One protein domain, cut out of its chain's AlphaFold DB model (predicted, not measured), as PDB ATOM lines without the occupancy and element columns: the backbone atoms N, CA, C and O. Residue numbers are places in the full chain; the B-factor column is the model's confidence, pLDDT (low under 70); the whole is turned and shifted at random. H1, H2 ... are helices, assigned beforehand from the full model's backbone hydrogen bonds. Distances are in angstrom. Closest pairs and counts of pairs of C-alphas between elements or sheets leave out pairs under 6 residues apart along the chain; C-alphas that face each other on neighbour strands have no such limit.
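Overview. This is residues 2 to 51 of the 74 residues of an uncharacterized protein of Bacteroidales bacterium (UniProt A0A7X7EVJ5). One long straight helix, H1, sticks out with its residues 2 to 19 standing free, and a long winding link leads from its far end to a small head made of the short helix H2 and the residues around it. The two helices are well separated and share no core. The printed part has 50 residues with two named helices, H1 then H2, and no named strand; the class is all helix. It is extended, with a radius of gyration of the C-alphas of 17.3 A, and flat, spanning 48 by 28 by 13 A.

Arrangement. H1, residues 2 to 26, and H2, residues 41 to 45, are apart, with no C-alpha of the one within 8 A of the other. In H1 and H2 every O i to N i+4 pair is within hydrogen-bond range.

Along the chain. H1 runs 35.9 A from C-alpha 2 at (-10.390, -43.279, 22.059) to C-alpha 26 at (9.779, -39.129, -7.379). H2 measures 6.4 A and ends with C-alpha 45 at (20.057, -14.577, -2.837).

Size, cuts and confidence. The C-alphas of Leu 3 and Gly 47 are the two farthest apart, at 49.0 A. The link from H1 to H2, residues 27 to 40, is long. The printed part has no cut. Mean pLDDT of the printed part is 85.0, and residues 28 to 30 are under 70.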
ATOM      1  N   LEU A   2     -11.816 -43.617  22.141       91.06
ATOM      2  CA  LEU A   2     -10.390 -43.279  22.059       91.06
ATOM      3  C   LEU A   2      -9.605 -44.086  21.005       91.06
ATOM      4  O   LEU A   2      -8.909 -43.499  20.187       91.06
ATOM      5  N   LEU A   3      -9.794 -45.410  20.935       92.62
ATOM      6  CA  LEU A   3      -9.093 -46.255  19.952       92.62
ATOM      7  C   LEU A   3      -9.433 -45.889  18.495       92.62
ATOM      8  O   LEU A   3      -8.570 -45.863  17.627       92.62
ATOM      9  N   LYS A   4     -10.698 -45.540  18.247       92.75
ATOM     10  CA  LYS A   4     -11.200 -45.134  16.929       92.75
ATOM     11  C   LYS A   4     -10.582 -43.796  16.499       92.75
ATOM     12  O   LYS A   4     -10.195 -43.649  15.349       92.75
ATOM     13  N   LEU A   5     -10.417 -42.866  17.445       94.62
ATOM     14  CA  LEU A   5      -9.721 -41.594  17.227       94.62
ATOM     15  C   LEU A   5      -8.220 -41.782  16.978       94.62
ATOM     16  O   LEU A   5      -7.684 -41.150  16.072       94.62
ATOM     17  N   LEU A   6      -7.548 -42.664  17.726       95.38
ATOM     18  CA  LEU A   6      -6.121 -42.935  17.512       95.38
ATOM     19  C   LEU A   6      -5.845 -43.524  16.131       95.38
ATOM     20  O   LEU A   6      -4.901 -43.101  15.473       95.38
ATOM     21  N   ILE A   7      -6.687 -44.448  15.666       96.19
ATOM     22  CA  ILE A   7      -6.542 -45.043  14.334       96.19
ATOM     23  C   ILE A   7      -6.725 -43.977  13.246       96.19
ATOM     24  O   ILE A   7      -5.909 -43.888  12.333       96.19
ATOM     25  N   ILE A   8      -7.749 -43.124  13.364       96.38
ATOM     26  CA  ILE A   8      -7.997 -42.037  12.403       96.38
ATOM     27  C   ILE A   8      -6.824 -41.041  12.381       96.38
ATOM     28  O   ILE A   8      -6.358 -40.665  11.308       96.38
ATOM     29  N   SER A   9      -6.315 -40.653  13.554       95.81
ATOM     30  CA  SER A   9      -5.152 -39.766  13.698       95.81
ATOM     31  C   SER A   9      -3.890 -40.357  13.058       95.81
ATOM     32  O   SER A   9      -3.235 -39.699  12.248       95.81
ATOM     33  N   ALA A  10      -3.584 -41.622  13.360       96.38
ATOM     34  CA  ALA A  10      -2.406 -42.304  12.838       96.38
ATOM     35  C   ALA A  10      -2.430 -42.408  11.306       96.38
ATOM     36  O   ALA A  10      -1.407 -42.186  10.663       96.38
ATOM     37  N   ILE A  11      -3.599 -42.681  10.713       97.31
ATOM     38  CA  ILE A  11      -3.768 -42.714   9.253       97.31
ATOM     39  C   ILE A  11      -3.494 -41.336   8.642       97.31
ATOM     40  O   ILE A  11      -2.818 -41.250   7.619       97.31
ATOM     41  N   LEU A  12      -3.981 -40.260   9.265       96.50
ATOM     42  CA  LEU A  12      -3.822 -38.897   8.753       96.50
ATOM     43  C   LEU A  12      -2.348 -38.460   8.761       96.50
ATOM     44  O   LEU A  12      -1.846 -37.945   7.762       96.50
ATOM     45  N   ILE A  13      -1.632 -38.744   9.853       97.06
ATOM     46  CA  ILE A  13      -0.185 -38.498   9.953       97.06
ATOM     47  C   ILE A  13       0.580 -39.387   8.965       97.06
ATOM     48  O   ILE A  13       1.466 -38.905   8.262       97.06
ATOM     49  N   GLY A  14       0.216 -40.669   8.865       96.62
ATOM     50  CA  GLY A  14       0.828 -41.607   7.925       96.62
ATOM     51  C   GLY A  14       0.713 -41.137   6.473       96.62
ATOM     52  O   GLY A  14       1.705 -41.131   5.750       96.62
ATOM     53  N   LEU A  15      -0.464 -40.658   6.064       96.50
ATOM     54  CA  LEU A  15      -0.695 -40.079   4.737       96.50
ATOM     55  C   LEU A  15       0.182 -38.851   4.470       96.50
ATOM     56  O   LEU A  15       0.742 -38.733   3.380       96.50
ATOM     57  N   ALA A  16       0.342 -37.962   5.453       94.94
ATOM     58  CA  ALA A  16       1.201 -36.787   5.319       94.94
ATOM     59  C   ALA A  16       2.678 -37.169   5.121       94.94
ATOM     60  O   ALA A  16       3.352 -36.619   4.246       94.94
ATOM     61  N   LEU A  17       3.168 -38.153   5.883       93.75
ATOM     62  CA  LEU A  17       4.539 -38.656   5.761       93.75
ATOM     63  C   LEU A  17       4.775 -39.349   4.416       93.75
ATOM     64  O   LEU A  17       5.798 -39.108   3.778       93.75
ATOM     65  N   VAL A  18       3.818 -40.159   3.952       94.25
ATOM     66  CA  VAL A  18       3.888 -40.804   2.632       94.25
ATOM     67  C   VAL A  18       3.904 -39.757   1.523       94.25
ATOM     68  O   VAL A  18       4.738 -39.843   0.626       94.25
ATOM     69  N   ALA A  19       3.048 -38.734   1.592       90.00
ATOM     70  CA  ALA A  19       3.042 -37.654   0.610       90.00
ATOM     71  C   ALA A  19       4.398 -36.928   0.557       90.00
ATOM     72  O   ALA A  19       4.939 -36.726  -0.529       90.00
ATOM     73  N   MET A  20       4.993 -36.610   1.713       88.12
ATOM     74  CA  MET A  20       6.350 -36.055   1.771       88.12
ATOM     75  C   MET A  20       7.386 -37.001   1.147       88.12
ATOM     76  O   MET A  20       8.152 -36.578   0.281       88.12
ATOM     77  N   ALA A  21       7.377 -38.284   1.515       89.19
ATOM     78  CA  ALA A  21       8.327 -39.274   1.008       89.19
ATOM     79  C   ALA A  21       8.252 -39.430  -0.519       89.19
ATOM     80  O   ALA A  21       9.274 -39.419  -1.201       89.19
ATOM     81  N   VAL A  22       7.041 -39.491  -1.075       89.56
ATOM     82  CA  VAL A  22       6.819 -39.570  -2.524       89.56
ATOM     83  C   VAL A  22       7.381 -38.338  -3.234       89.56
ATOM     84  O   VAL A  22       7.990 -38.467  -4.293       89.56
ATOM     85  N   THR A  23       7.244 -37.140  -2.652       84.81
ATOM     86  CA  THR A  23       7.820 -35.927  -3.255       84.81
ATOM     87  C   THR A  23       9.345 -35.894  -3.245       84.81
ATOM     88  O   THR A  23       9.918 -35.273  -4.130       84.81
ATOM     89  N   ILE A  24       9.992 -36.556  -2.289       85.06
ATOM     90  CA  ILE A  24      11.455 -36.650  -2.203       85.06
ATOM     91  C   ILE A  24      11.969 -37.683  -3.218       85.06
ATOM     92  O   ILE A  24      12.914 -37.419  -3.949       85.06
ATOM     93  N   ILE A  25      11.304 -38.837  -3.327       84.44
ATOM     94  CA  ILE A  25      11.771 -39.946  -4.175       84.44
ATOM     95  C   ILE A  25      11.435 -39.727  -5.659       84.44
ATOM     96  O   ILE A  25      12.252 -40.033  -6.523       84.44
ATOM     97  N   LEU A  26      10.237 -39.222  -5.984       83.25
ATOM     98  CA  LEU A  26       9.779 -39.129  -7.379       83.25
ATOM     99  C   LEU A  26      10.133 -37.809  -8.071       83.25
ATOM    100  O   LEU A  26      10.092 -37.745  -9.300       83.25
ATOM    101  N   LYS A  27      10.442 -36.734  -7.332       77.75
ATOM    102  CA  LYS A  27      10.788 -35.457  -7.970       77.75
ATOM    103  C   LYS A  27      12.266 -35.465  -8.380       77.75
ATOM    104  O   LYS A  27      13.122 -35.690  -7.527       77.75
ATOM    105  N   PRO A  28      12.609 -35.152  -9.642       61.25
ATOM    106  CA  PRO A  28      13.996 -34.887 -10.009       61.25
ATOM    107  C   PRO A  28      14.451 -33.620  -9.263       61.25
ATOM    108  O   PRO A  28      13.866 -32.556  -9.465       61.25
ATOM    109  N   LYS A  29      15.462 -33.742  -8.385       67.38
ATOM    110  CA  LYS A  29      15.855 -32.777  -7.323       67.38
ATOM    111  C   LYS A  29      14.979 -32.784  -6.058       67.38
ATOM    112  O   LYS A  29      14.827 -31.756  -5.402       67.38
ATOM    113  N   GLY A  30      14.396 -33.927  -5.704       66.31
ATOM    114  CA  GLY A  30      13.782 -34.165  -4.397       66.31
ATOM    115  C   GLY A  30      14.835 -34.337  -3.302       66.31
ATOM    116  O   GLY A  30      14.893 -35.364  -2.645       66.31
ATOM    117  N   GLU A  31      15.701 -33.347  -3.129       74.62
ATOM    118  CA  GLU A  31      16.624 -33.288  -2.001       74.62
ATOM    119  C   GLU A  31      15.986 -32.441  -0.904       74.62
ATOM    120  O   GLU A  31      15.231 -31.499  -1.177       74.62
ATOM    121  N   PHE A  32      16.266 -32.777   0.356       75.88
ATOM    122  CA  PHE A  32      15.948 -31.847   1.428       75.88
ATOM    123  C   PHE A  32      16.730 -30.551   1.172       75.88
ATOM    124  O   PHE A  32      17.921 -30.619   0.871       75.88
ATOM    125  N   PRO A  33      16.081 -29.376   1.229       76.56
ATOM    126  CA  PRO A  33      16.759 -28.116   0.967       76.56
ATOM    127  C   PRO A  33      17.922 -27.937   1.945       76.56
ATOM    128  O   PRO A  33      17.788 -28.263   3.123       76.56
ATOM    129  N   GLU A  34      19.029 -27.374   1.462       78.75
ATOM    130  CA  GLU A  34      20.205 -27.066   2.279       78.75
ATOM    131  C   GLU A  34      19.808 -26.251   3.522       78.75
ATOM    132  O   GLU A  34      19.438 -25.074   3.433       78.75
ATOM    133  N   THR A  35      19.871 -26.885   4.694       80.25
ATOM    134  CA  THR A  35      19.551 -26.257   5.987       80.25
ATOM    135  C   THR A  35      20.710 -25.417   6.513       80.25
ATOM    136  O   THR A  35      20.521 -24.590   7.408       80.25
ATOM    137  N   HIS A  36      21.902 -25.573   5.932       80.31
ATOM    138  CA  HIS A  36      23.058 -24.761   6.263       80.31
ATOM    139  C   HIS A  36      22.957 -23.386   5.593       80.31
ATOM    140  O   HIS A  36      23.125 -23.241   4.381       80.31
ATOM    141  N   VAL A  37      22.703 -22.349   6.398       80.12
ATOM    142  CA  VAL A  37      22.455 -20.976   5.922       80.12
ATOM    143  C   VAL A  37      23.586 -20.459   5.021       80.12
ATOM    144  O   VAL A  37      23.314 -19.832   4.001       80.12
ATOM    145  N   GLY A  38      24.846 -20.774   5.345       74.00
ATOM    146  CA  GLY A  38      26.013 -20.304   4.589       74.00
ATOM    147  C   GLY A  38      26.230 -20.997   3.238       74.00
ATOM    148  O   GLY A  38      26.706 -20.365   2.295       74.00
ATOM    149  N   HIS A  39      25.843 -22.272   3.118       75.38
ATOM    150  CA  HIS A  39      26.021 -23.067   1.893       75.38
ATOM    151  C   HIS A  39      24.794 -23.009   0.967       75.38
ATOM    152  O   HIS A  39      24.889 -23.285  -0.231       75.38
ATOM    153  N   ASN A  40      23.646 -22.566   1.484       83.88
ATOM    154  CA  ASN A  40      22.417 -22.472   0.715       83.88
ATOM    155  C   ASN A  40      22.395 -21.235  -0.207       83.88
ATOM    156  O   ASN A  40      22.203 -20.090   0.218       83.88
ATOM    157  N   LYS A  41      22.522 -21.475  -1.519       81.94
ATOM    158  CA  LYS A  41      22.501 -20.433  -2.563       81.94
ATOM    159  C   LYS A  41      21.203 -19.621  -2.565       81.94
ATOM    160  O   LYS A  41      21.238 -18.419  -2.824       81.94
ATOM    161  N   GLU A  42      20.071 -20.249  -2.255       85.56
ATOM    162  CA  GLU A  42      18.766 -19.581  -2.242       85.56
ATOM    163  C   GLU A  42      18.612 -18.634  -1.046       85.56
ATOM    164  O   GLU A  42      17.964 -17.595  -1.169       85.56
ATOM    165  N   MET A  43      19.257 -18.938   0.084       82.62
ATOM    166  CA  MET A  43      19.282 -18.065   1.265       82.62
ATOM    167  C   MET A  43      20.203 -16.862   1.053       82.62
ATOM    168  O   MET A  43      19.821 -15.734   1.365       82.62
ATOM    169  N   ARG A  44      21.356 -17.069   0.398       81.62
ATOM    170  CA  ARG A  44      22.269 -15.982   0.007       81.62
ATOM    171  C   ARG A  44      21.621 -14.986  -0.954       81.62
ATOM    172  O   ARG A  44      21.785 -13.784  -0.773       81.62
ATOM    173  N   LYS A  45      20.835 -15.455  -1.933       84.94
ATOM    174  CA  LYS A  45      20.057 -14.577  -2.837       84.94
ATOM    175  C   LYS A  45      19.059 -13.688  -2.090       84.94
ATOM    176  O   LYS A  45      18.751 -12.598  -2.555       84.94
ATOM    177  N   ARG A  46      18.556 -14.155  -0.944       85.62
ATOM    178  CA  ARG A  46      17.621 -13.426  -0.074       85.62
ATOM    179  C   ARG A  46      18.333 -12.530   0.949       85.62
ATOM    180  O   ARG A  46      17.658 -11.916   1.766       85.62
ATOM    181  N   GLY A  47      19.667 -12.459   0.923       80.75
ATOM    182  CA  GLY A  47      20.463 -11.660   1.861       80.75
ATOM    183  C   GLY A  47      20.572 -12.257   3.267       80.75
ATOM    184  O   GLY A  47      20.994 -11.565   4.187       80.75
ATOM    185  N   ILE A  48      20.196 -13.525   3.454       80.06
ATOM    186  CA  ILE A  48      20.269 -14.195   4.753       80.06
ATOM    187  C   ILE A  48      21.647 -14.852   4.865       80.06
ATOM    188  O   ILE A  48      21.978 -15.747   4.088       80.06
ATOM    189  N   THR A  49      22.449 -14.386   5.822       76.38
ATOM    190  CA  THR A  49      23.791 -14.907   6.121       76.38
ATOM    191  C   THR A  49      23.816 -15.600   7.486       76.38
ATOM    192  O   THR A  49      22.894 -15.437   8.289       76.38
ATOM    193  N   CYS A  50      24.846 -16.407   7.748       76.12
ATOM    194  CA  CYS A  50      25.029 -17.056   9.043       76.12
ATOM    195  C   CYS A  50      25.086 -16.003  10.156       76.12
ATOM    196  O   CYS A  50      25.830 -15.031  10.055       76.12
ATOM    197  N   ALA A  51      24.359 -16.228  11.253       70.25
ATOM    198  CA  ALA A  51      24.369 -15.321  12.404       70.25
ATOM    199  C   ALA A  51      25.781 -15.143  12.999       70.25
ATOM    200  O   ALA A  51      26.108 -14.069  13.497       70.25
TER     201      ALA A  51